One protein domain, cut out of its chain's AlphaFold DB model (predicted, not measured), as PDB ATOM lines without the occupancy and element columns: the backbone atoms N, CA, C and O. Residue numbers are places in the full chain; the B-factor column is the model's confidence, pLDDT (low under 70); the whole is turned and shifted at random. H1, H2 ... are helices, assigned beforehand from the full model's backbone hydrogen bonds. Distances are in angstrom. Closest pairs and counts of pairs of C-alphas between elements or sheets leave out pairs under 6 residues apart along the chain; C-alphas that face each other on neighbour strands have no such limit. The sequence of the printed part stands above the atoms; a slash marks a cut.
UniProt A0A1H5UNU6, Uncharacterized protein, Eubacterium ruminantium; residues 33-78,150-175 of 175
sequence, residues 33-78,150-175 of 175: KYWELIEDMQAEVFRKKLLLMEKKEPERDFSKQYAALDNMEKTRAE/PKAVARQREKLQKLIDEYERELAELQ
ATOM      1  N   LYS A  33      36.434 -55.984 -44.470       56.00
ATOM      2  CA  LYS A  33      35.225 -55.207 -44.161       56.00
ATOM      3  C   LYS A  33      35.403 -54.129 -43.086       56.00
ATOM      4  O   LYS A  33      34.633 -53.184 -43.048       56.00
ATOM      5  N   TYR A  34      36.352 -54.272 -42.167       58.25
ATOM      6  CA  TYR A  34      36.589 -53.323 -41.079       58.25
ATOM      7  C   TYR A  34      37.626 -52.258 -41.433       58.25
ATOM      8  O   TYR A  34      37.566 -51.162 -40.879       58.25
ATOM      9  N   TRP A  35      38.564 -52.584 -42.321       63.09
ATOM     10  CA  TRP A  35      39.642 -51.692 -42.736       63.09
ATOM     11  C   TRP A  35      39.153 -50.664 -43.761       63.09
ATOM     12  O   TRP A  35      39.356 -49.470 -43.553       63.09
ATOM     13  N   GLU A  36      38.403 -51.106 -44.779       61.88
ATOM     14  CA  GLU A  36      37.785 -50.214 -45.773       61.88
ATOM     15  C   GLU A  36      36.932 -49.130 -45.094       61.88
ATOM     16  O   GLU A  36      37.011 -47.951 -45.426       61.88
ATOM     17  N   LEU A  37      36.209 -49.511 -44.038       69.12
ATOM     18  CA  LEU A  37      35.376 -48.592 -43.268       69.12
ATOM     19  C   LEU A  37      36.171 -47.567 -42.446       69.12
ATOM     20  O   LEU A  37      35.600 -46.547 -42.085       69.12
ATOM     21  N   ILE A  38      37.437 -47.812 -42.093       74.00
ATOM     22  CA  ILE A  38      38.237 -46.851 -41.313       74.00
ATOM     23  C   ILE A  38      38.908 -45.832 -42.230       74.00
ATOM     24  O   ILE A  38      38.804 -44.639 -41.951       74.00
ATOM     25  N   GLU A  39      39.552 -46.274 -43.310       74.75
ATOM     26  CA  GLU A  39      40.225 -45.366 -44.252       74.75
ATOM     27  C   GLU A  39      39.221 -44.439 -44.947       74.75
ATOM     28  O   GLU A  39      39.460 -43.235 -45.044       74.75
ATOM     29  N   ASP A  40      38.044 -44.956 -45.322       79.69
ATOM     30  CA  ASP A  40      36.970 -44.136 -45.896       79.69
ATOM     31  C   ASP A  40      36.489 -43.067 -44.910       79.69
ATOM     32  O   ASP A  40      36.317 -41.901 -45.271       79.69
ATOM     33  N   MET A  41      36.336 -43.434 -43.634       84.50
ATOM     34  CA  MET A  41      35.971 -42.478 -42.590       84.50
ATOM     35  C   MET A  41      37.089 -41.460 -42.328       84.50
ATOM     36  O   MET A  41      36.795 -40.299 -42.062       84.50
ATOM     37  N   GLN A  42      38.366 -41.843 -42.410       84.31
ATOM     38  CA  GLN A  42      39.490 -40.912 -42.257       84.31
ATOM     39  C   GLN A  42      39.567 -39.906 -43.406       84.31
ATOM     40  O   GLN A  42      39.763 -38.715 -43.152       84.31
ATOM     41  N   ALA A  43      39.386 -40.366 -44.647       86.81
ATOM     42  CA  ALA A  43      39.306 -39.497 -45.814       86.81
ATOM     43  C   ALA A  43      38.125 -38.522 -45.694       86.81
ATOM     44  O   ALA A  43      38.285 -37.330 -45.953       86.81
ATOM     45  N   GLU A  44      36.969 -38.989 -45.213       90.12
ATOM     46  CA  GLU A  44      35.802 -38.130 -45.000       90.12
ATOM     47  C   GLU A  44      36.025 -37.092 -43.890       90.12
ATOM     48  O   GLU A  44      35.738 -35.912 -44.092       90.12
ATOM     49  N   VAL A  45      36.615 -37.479 -42.749       91.75
ATOM     50  CA  VAL A  45      37.034 -36.528 -41.698       91.75
ATOM     51  C   VAL A  45      37.946 -35.449 -42.286       91.75
ATOM     52  O   VAL A  45      37.758 -34.262 -42.012       91.75
ATOM     53  N   PHE A  46      38.927 -35.845 -43.103       90.81
ATOM     54  CA  PHE A  46      39.858 -34.909 -43.728       90.81
ATOM     55  C   PHE A  46      39.146 -33.961 -44.700       90.81
ATOM     56  O   PHE A  46      39.353 -32.752 -44.625       90.81
ATOM     57  N   ARG A  47      38.269 -34.489 -45.562       92.25
ATOM     58  CA  ARG A  47      37.489 -33.712 -46.534       92.25
ATOM     59  C   ARG A  47      36.604 -32.674 -45.848       92.25
ATOM     60  O   ARG A  47      36.642 -31.502 -46.216       92.25
ATOM     61  N   LYS A  48      35.856 -33.073 -44.816       93.31
ATOM     62  CA  LYS A  48      34.998 -32.149 -44.060       93.31
ATOM     63  C   LYS A  48      35.802 -31.081 -43.335       93.31
ATOM     64  O   LYS A  48      35.437 -29.909 -43.372       93.31
ATOM     65  N   LYS A  49      36.925 -31.464 -42.721       93.38
ATOM     66  CA  LYS A  49      37.834 -30.507 -42.089       93.38
ATOM     67  C   LYS A  49      38.386 -29.504 -43.096       93.38
ATOM     68  O   LYS A  49      38.479 -28.324 -42.780       93.38
ATOM     69  N   LEU A  50      38.754 -29.965 -44.290       93.19
ATOM     70  CA  LEU A  50      39.273 -29.105 -45.344       93.19
ATOM     71  C   LEU A  50      38.225 -28.084 -45.786       93.19
ATOM     72  O   LEU A  50      38.506 -26.891 -45.765       93.19
ATOM     73  N   LEU A  51      36.998 -28.539 -46.049       93.12
ATOM     74  CA  LEU A  51      35.873 -27.668 -46.394       93.12
ATOM     75  C   LEU A  51      35.588 -26.630 -45.295       93.12
ATOM     76  O   LEU A  51      35.303 -25.466 -45.569       93.12
ATOM     77  N   LEU A  52      35.685 -27.041 -44.029       93.00
ATOM     78  CA  LEU A  52      35.514 -26.147 -42.888       93.00
ATOM     79  C   LEU A  52      36.598 -25.063 -42.856       93.00
ATOM     80  O   LEU A  52      36.302 -23.899 -42.584       93.00
ATOM     81  N   MET A  53      37.846 -25.434 -43.144       91.88
ATOM     82  CA  MET A  53      38.952 -24.482 -43.233       91.88
ATOM     83  C   MET A  53      38.785 -23.523 -44.411       91.88
ATOM     84  O   MET A  53      39.028 -22.338 -44.231       91.88
ATOM     85  N   GLU A  54      38.319 -23.986 -45.570       93.06
ATOM     86  CA  GLU A  54      38.043 -23.122 -46.727       93.06
ATOM     87  C   GLU A  54      36.996 -22.056 -46.417       93.06
ATOM     88  O   GLU A  54      37.171 -20.893 -46.768       93.06
ATOM     89  N   LYS A  55      35.926 -22.425 -45.705       90.69
ATOM     90  CA  LYS A  55      34.917 -21.452 -45.274       90.69
ATOM     91  C   LYS A  55      35.462 -20.439 -44.267       90.69
ATOM     92  O   LYS A  55      35.091 -19.270 -44.322       90.69
ATOM     93  N   LYS A  56      36.298 -20.887 -43.326       90.38
ATOM     94  CA  LYS A  56      36.875 -20.028 -42.276       90.38
ATOM     95  C   LYS A  56      38.010 -19.142 -42.802       90.38
ATOM     96  O   LYS A  56      38.212 -18.048 -42.286       90.38
ATOM     97  N   GLU A  57      38.745 -19.605 -43.809       91.38
ATOM     98  CA  GLU A  57      39.954 -18.979 -44.350       91.38
ATOM     99  C   GLU A  57      39.921 -18.972 -45.899       91.38
ATOM    100  O   GLU A  57      40.759 -19.617 -46.530       91.38
ATOM    101  N   PRO A  58      38.989 -18.245 -46.544       88.12
ATOM    102  CA  PRO A  58      38.759 -18.340 -47.995       88.12
ATOM    103  C   PRO A  58      39.937 -17.867 -48.860       88.12
ATOM    104  O   PRO A  58      40.024 -18.215 -50.034       88.12
ATOM    105  N   GLU A  59      40.852 -17.077 -48.299       92.56
ATOM    106  CA  GLU A  59      42.039 -16.573 -49.003       92.56
ATOM    107  C   GLU A  59      43.237 -17.530 -48.934       92.56
ATOM    108  O   GLU A  59      44.258 -17.311 -49.590       92.56
ATOM    109  N   ARG A  60      43.153 -18.586 -48.117       93.25
ATOM    110  CA  ARG A  60      44.254 -19.526 -47.936       93.25
ATOM    111  C   ARG A  60      44.306 -20.528 -49.086       93.25
ATOM    112  O   ARG A  60      43.303 -21.107 -49.477       93.25
ATOM    113  N   ASP A  61      45.516 -20.803 -49.567       92.62
ATOM    114  CA  ASP A  61      45.754 -21.893 -50.510       92.62
ATOM    115  C   ASP A  61      45.729 -23.259 -49.801       92.62
ATOM    116  O   ASP A  61      46.507 -23.529 -48.874       92.62
ATOM    117  N   PHE A  62      44.841 -24.129 -50.276       92.38
ATOM    118  CA  PHE A  62      44.636 -25.492 -49.792       92.38
ATOM    119  C   PHE A  62      45.128 -26.572 -50.767       92.38
ATOM    120  O   PHE A  62      44.915 -27.764 -50.534       92.38
ATOM    121  N   SER A  63      45.832 -26.198 -51.841       91.50
ATOM    122  CA  SER A  63      46.291 -27.124 -52.890       91.50
ATOM    123  C   SER A  63      47.099 -28.305 -52.337       91.50
ATOM    124  O   SER A  63      46.952 -29.441 -52.789       91.50
ATOM    125  N   LYS A  64      47.926 -28.076 -51.307       91.44
ATOM    126  CA  LYS A  64      48.710 -29.142 -50.655       91.44
ATOM    127  C   LYS A  64      47.833 -30.132 -49.889       91.44
ATOM    128  O   LYS A  64      48.145 -31.318 -49.844       91.44
ATOM    129  N   GLN A  65      46.756 -29.657 -49.281       90.69
ATOM    130  CA  GLN A  65      45.809 -30.460 -48.520       90.69
ATOM    131  C   GLN A  65      44.959 -31.307 -49.469       90.69
ATOM    132  O   GLN A  65      44.767 -32.488 -49.197       90.69
ATOM    133  N   TYR A  66      44.555 -30.761 -50.619       90.56
ATOM    134  CA  TYR A  66      43.924 -31.551 -51.681       90.56
ATOM    135  C   TYR A  66      44.859 -32.612 -52.259       90.56
ATOM    136  O   TYR A  66      44.447 -33.757 -52.417       90.56
ATOM    137  N   ALA A  67      46.132 -32.283 -52.497       89.12
ATOM    138  CA  ALA A  67      47.119 -33.275 -52.925       89.12
ATOM    139  C   ALA A  67      47.328 -34.381 -51.871       89.12
ATOM    140  O   ALA A  67      47.541 -35.542 -52.214       89.12
ATOM    141  N   ALA A  68      47.256 -34.041 -50.580       83.94
ATOM    142  CA  ALA A  68      47.304 -35.026 -49.505       83.94
ATOM    143  C   ALA A  68      46.055 -35.927 -49.492       83.94
ATOM    144  O   ALA A  68      46.206 -37.139 -49.358       83.94
ATOM    145  N   LEU A  69      44.857 -35.361 -49.684       86.88
ATOM    146  CA  LEU A  69      43.605 -36.119 -49.783       86.88
ATOM    147  C   LEU A  69      43.619 -37.085 -50.980       86.88
ATOM    148  O   LEU A  69      43.327 -38.265 -50.813       86.88
ATOM    149  N   ASP A  70      44.053 -36.619 -52.151       86.25
ATOM    150  CA  ASP A  70      44.210 -37.449 -53.356       86.25
ATOM    151  C   ASP A  70      45.212 -38.600 -53.128       86.25
ATOM    152  O   ASP A  70      44.969 -39.749 -53.496       86.25
ATOM    153  N   ASN A  71      46.320 -38.337 -52.428       82.69
ATOM    154  CA  ASN A  71      47.263 -39.390 -52.044       82.69
ATOM    155  C   ASN A  71      46.661 -40.409 -51.061       82.69
ATOM    156  O   ASN A  71      46.981 -41.596 -51.162       82.69
ATOM    157  N   MET A  72      45.794 -39.989 -50.132       79.06
ATOM    158  CA  MET A  72      45.077 -40.914 -49.242       79.06
ATOM    159  C   MET A  72      44.148 -41.835 -50.048       79.06
ATOM    160  O   MET A  72      44.185 -43.053 -49.871       79.06
ATOM    161  N   GLU A  73      43.388 -41.285 -50.997       78.81
ATOM    162  CA  GLU A  73      42.481 -42.055 -51.861       78.81
ATOM    163  C   GLU A  73      43.235 -43.040 -52.778       78.81
ATOM    164  O   GLU A  73      42.838 -44.199 -52.919       78.81
ATOM    165  N   LYS A  74      44.383 -42.635 -53.339       80.75
ATOM    166  CA  LYS A  74      45.261 -43.535 -54.113       80.75
ATOM    167  C   LYS A  74      45.836 -44.664 -53.263       80.75
ATOM    168  O   LYS A  74      45.865 -45.814 -53.705       80.75
ATOM    169  N   THR A  75      46.244 -44.356 -52.033       72.31
ATOM    170  CA  THR A  75      46.764 -45.354 -51.087       72.31
ATOM    171  C   THR A  75      45.702 -46.414 -50.770       72.31
ATOM    172  O   THR A  75      46.018 -47.605 -50.734       72.31
ATOM    173  N   ARG A  76      44.423 -46.021 -50.636       73.31
ATOM    174  CA  ARG A  76      43.300 -46.964 -50.472       73.31
ATOM    175  C   ARG A  76      43.205 -47.947 -51.639       73.31
ATOM    176  O   ARG A  76      43.060 -49.153 -51.416       73.31
ATOM    177  N   ALA A  77      43.267 -47.449 -52.873       75.19
ATOM    178  CA  ALA A  77      43.181 -48.291 -54.064       75.19
ATOM    179  C   ALA A  77      44.340 -49.304 -54.128       75.19
ATOM    180  O   ALA A  77      44.123 -50.479 -54.428       75.19
ATOM    181  N   GLU A  78      45.554 -48.869 -53.780       74.00
ATOM    182  CA  GLU A  78      46.747 -49.720 -53.735       74.00
ATOM    183  C   GLU A  78      46.638 -50.822 -52.670       74.00
ATOM    184  O   GLU A  78      46.958 -51.977 -52.945       74.00
ATOM    185  N   PRO A 150      38.319 -56.523 -33.236       67.56
ATOM    186  CA  PRO A 150      37.069 -55.879 -33.662       67.56
ATOM    187  C   PRO A 150      36.609 -54.749 -32.724       67.56
ATOM    188  O   PRO A 150      36.081 -53.730 -33.161       67.56
ATOM    189  N   LYS A 151      36.874 -54.876 -31.416       73.50
ATOM    190  CA  LYS A 151      36.578 -53.831 -30.422       73.50
ATOM    191  C   LYS A 151      37.445 -52.580 -30.608       73.50
ATOM    192  O   LYS A 151      37.015 -51.473 -30.286       73.50
ATOM    193  N   ALA A 152      38.684 -52.729 -31.073       72.00
ATOM    194  CA  ALA A 152      39.542 -51.594 -31.397       72.00
ATOM    195  C   ALA A 152      39.074 -50.892 -32.683       72.00
ATOM    196  O   ALA A 152      38.976 -49.667 -32.678       72.00
ATOM    197  N   VAL A 153      38.660 -51.653 -33.706       71.31
ATOM    198  CA  VAL A 153      38.019 -51.116 -34.923       71.31
ATOM    199  C   VAL A 153      36.779 -50.295 -34.564       71.31
ATOM    200  O   VAL A 153      36.674 -49.135 -34.951       71.31
ATOM    201  N   ALA A 154      35.846 -50.868 -33.795       76.88
ATOM    202  CA  ALA A 154      34.593 -50.203 -33.436       76.88
ATOM    203  C   ALA A 154      34.830 -48.866 -32.714       76.88
ATOM    204  O   ALA A 154      34.226 -47.858 -33.066       76.88
ATOM    205  N   ARG A 155      35.774 -48.836 -31.762       80.25
ATOM    206  CA  ARG A 155      36.165 -47.600 -31.064       80.25
ATOM    207  C   ARG A 155      36.769 -46.562 -32.002       80.25
ATOM    208  O   ARG A 155      36.531 -45.373 -31.819       80.25
ATOM    209  N   GLN A 156      37.568 -46.992 -32.974       80.94
ATOM    210  CA  GLN A 156      38.153 -46.074 -33.944       80.94
ATOM    211  C   GLN A 156      37.079 -45.474 -34.853       80.94
ATOM    212  O   GLN A 156      37.062 -44.263 -35.050       80.94
ATOM    213  N   ARG A 157      36.135 -46.294 -35.324       83.00
ATOM    214  CA  ARG A 157      34.987 -45.828 -36.112       83.00
ATOM    215  C   ARG A 157      34.130 -44.840 -35.333       83.00
ATOM    216  O   ARG A 157      33.815 -43.782 -35.854       83.00
ATOM    217  N   GLU A 158      33.817 -45.132 -34.073       87.56
ATOM    218  CA  GLU A 158      33.047 -44.216 -33.222       87.56
ATOM    219  C   GLU A 158      33.744 -42.854 -33.067       87.56
ATOM    220  O   GLU A 158      33.100 -41.810 -33.143       87.56
ATOM    221  N   LYS A 159      35.072 -42.843 -32.887       87.81
ATOM    222  CA  LYS A 159      35.852 -41.599 -32.820       87.81
ATOM    223  C   LYS A 159      35.801 -40.813 -34.127       87.81
ATOM    224  O   LYS A 159      35.618 -39.602 -34.086       87.81
ATOM    225  N   LEU A 160      35.980 -41.488 -35.261       90.19
ATOM    226  CA  LEU A 160      35.933 -40.845 -36.573       90.19
ATOM    227  C   LEU A 160      34.531 -40.303 -36.869       90.19
ATOM    228  O   LEU A 160      34.420 -39.171 -37.317       90.19
ATOM    229  N   GLN A 161      33.473 -41.050 -36.533       91.69
ATOM    230  CA  GLN A 161      32.094 -40.591 -36.706       91.69
ATOM    231  C   GLN A 161      31.817 -39.320 -35.903       91.69
ATOM    232  O   GLN A 161      31.264 -38.374 -36.441       91.69
ATOM    233  N   LYS A 162      32.270 -39.247 -34.645       94.81
ATOM    234  CA  LYS A 162      32.100 -38.032 -33.831       94.81
ATOM    235  C   LYS A 162      32.737 -36.801 -34.475       94.81
ATOM    236  O   LYS A 162      32.138 -35.736 -34.425       94.81
ATOM    237  N   LEU A 163      33.914 -36.951 -35.087       94.88
ATOM    238  CA  LEU A 163      34.580 -35.860 -35.809       94.88
ATOM    239  C   LEU A 163      33.822 -35.467 -37.083       94.88
ATOM    240  O   LEU A 163      33.718 -34.285 -37.390       94.88
ATOM    241  N   ILE A 164      33.292 -36.450 -37.815       94.69
ATOM    242  CA  ILE A 164      32.428 -36.218 -38.982       94.69
ATOM    243  C   ILE A 164      31.213 -35.387 -38.556       94.69
ATOM    244  O   ILE A 164      31.006 -34.310 -39.107       94.69
ATOM    245  N   ASP A 165      30.478 -35.841 -37.540       95.38
ATOM    246  CA  ASP A 165      29.265 -35.184 -37.038       95.38
ATOM    247  C   ASP A 165      29.553 -33.773 -36.486       95.38
ATOM    248  O   ASP A 165      28.740 -32.856 -36.619       95.38
ATOM    249  N   GLU A 166      30.705 -33.587 -35.835       96.19
ATOM    250  CA  GLU A 166      31.178 -32.288 -35.343       96.19
ATOM    251  C   GLU A 166      31.417 -31.315 -36.502       96.19
ATOM    252  O   GLU A 166      30.844 -30.226 -36.515       96.19
ATOM    253  N   TYR A 167      32.183 -31.727 -37.514       95.81
ATOM    254  CA  TYR A 167      32.467 -30.874 -38.666       95.81
ATOM    255  C   TYR A 167      31.230 -30.597 -39.516       95.81
ATOM    256  O   TYR A 167      31.101 -29.490 -40.031       95.81
ATOM    257  N   GLU A 168      30.301 -31.546 -39.651       94.69
ATOM    258  CA  GLU A 168      29.019 -31.298 -40.326       94.69
ATOM    259  C   GLU A 168      28.204 -30.214 -39.627       94.69
ATOM    260  O   GLU A 168      27.665 -29.327 -40.291       94.69
ATOM    261  N   ARG A 169      28.158 -30.246 -38.293       96.38
ATOM    262  CA  ARG A 169      27.466 -29.225 -37.506       96.38
ATOM    263  C   ARG A 169      28.106 -27.854 -37.682       96.38
ATOM    264  O   ARG A 169      27.403 -26.903 -38.002       96.38
ATOM    265  N   GLU A 170      29.428 -27.765 -37.543       94.50
ATOM    266  CA  GLU A 170      30.148 -26.503 -37.748       94.50
ATOM    267  C   GLU A 170      29.971 -25.963 -39.175       94.50
ATOM    268  O   GLU A 170      29.812 -24.763 -39.385       94.50
ATOM    269  N   LEU A 171      29.982 -26.841 -40.180       93.19
ATOM    270  CA  LEU A 171      29.780 -26.453 -41.573       93.19
ATOM    271  C   LEU A 171      28.380 -25.903 -41.837       93.19
ATOM    272  O   LEU A 171      28.265 -24.995 -42.667       93.19
ATOM    273  N   ALA A 172      27.361 -26.453 -41.170       92.62
ATOM    274  CA  ALA A 172      25.975 -25.999 -41.243       92.62
ATOM    275  C   ALA A 172      25.773 -24.644 -40.548       92.62
ATOM    276  O   ALA A 172      25.010 -23.826 -41.042       92.62
ATOM    277  N   GLU A 173      26.490 -24.370 -39.453       92.12
ATOM    278  CA  GLU A 173      26.480 -23.057 -38.782       92.12
ATOM    279  C   GLU A 173      27.137 -21.945 -39.625       92.12
ATOM    280  O   GLU A 173      26.857 -20.765 -39.427       92.12
ATOM    281  N   LEU A 174      28.005 -22.319 -40.569       84.06
ATOM    282  CA  LEU A 174      28.668 -21.422 -41.524       84.06
ATOM    283  C   LEU A 174      27.949 -21.343 -42.889       84.06
ATOM    284  O   LEU A 174      28.568 -20.927 -43.873       84.06
ATOM    285  N   GLN A 175      26.718 -21.853 -43.014       66.31
ATOM    286  CA  GLN A 175      25.844 -21.663 -44.189       66.31
ATOM    287  C   GLN A 175      24.815 -20.573 -43.906       66.31
ATOM    288  O   GLN A 175      24.551 -19.800 -44.852       66.31
TER     289      GLN A 175
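This is residues 33 to 78 and 150 to 175 of the 175 residues of an uncharacterized protein of Eubacterium ruminantium (UniProt A0A1H5UNU6). Three helices lie side by side in a flat row, with H1 in the middle, H2 on one side of it and H3 on the other; H1 and H2 form a helical hairpin. The printed part has 72 residues with three named helices, H1, H2, H3 in chain order, and no named strand: all helix. It is only just loose, close to compact, with a radius of gyration of the C-alphas of 13.5 A and spans of 42 by 29 by 13 A.

Find C-alpha 33 at (35.225, -55.207, -44.161); from there H1, residues 33 to 56, runs 35.3 A. After a short link, H2, residues 63 to 78, runs 22.6 A. H3, residues 150 to 173, runs 34.9 A to C-alpha 173 at (26.480, -23.057, -38.782).

Look at Ala 43 and Leu 69, whose C-alphas, 6.8 A apart, are the closest of H1 and H2; these touch at a shallow tilt of 10 degrees, opposite ways. H1 and H3 touch, closest at the C-alphas of Val 45 and Ile 164, 5.4 A, at a shallow tilt of 22 degrees, the same way. H2 and H3 are apart. Every O i to N i+4 pair is within hydrogen-bond range in H2 and H3, and 17 of 20 in H1.

Residues 79 to 149 are not printed; C-alphas 78 and 150 stand 23.1 A apart across the cut. Confidence is under 70 at residues 33 to 37, 150 and 175.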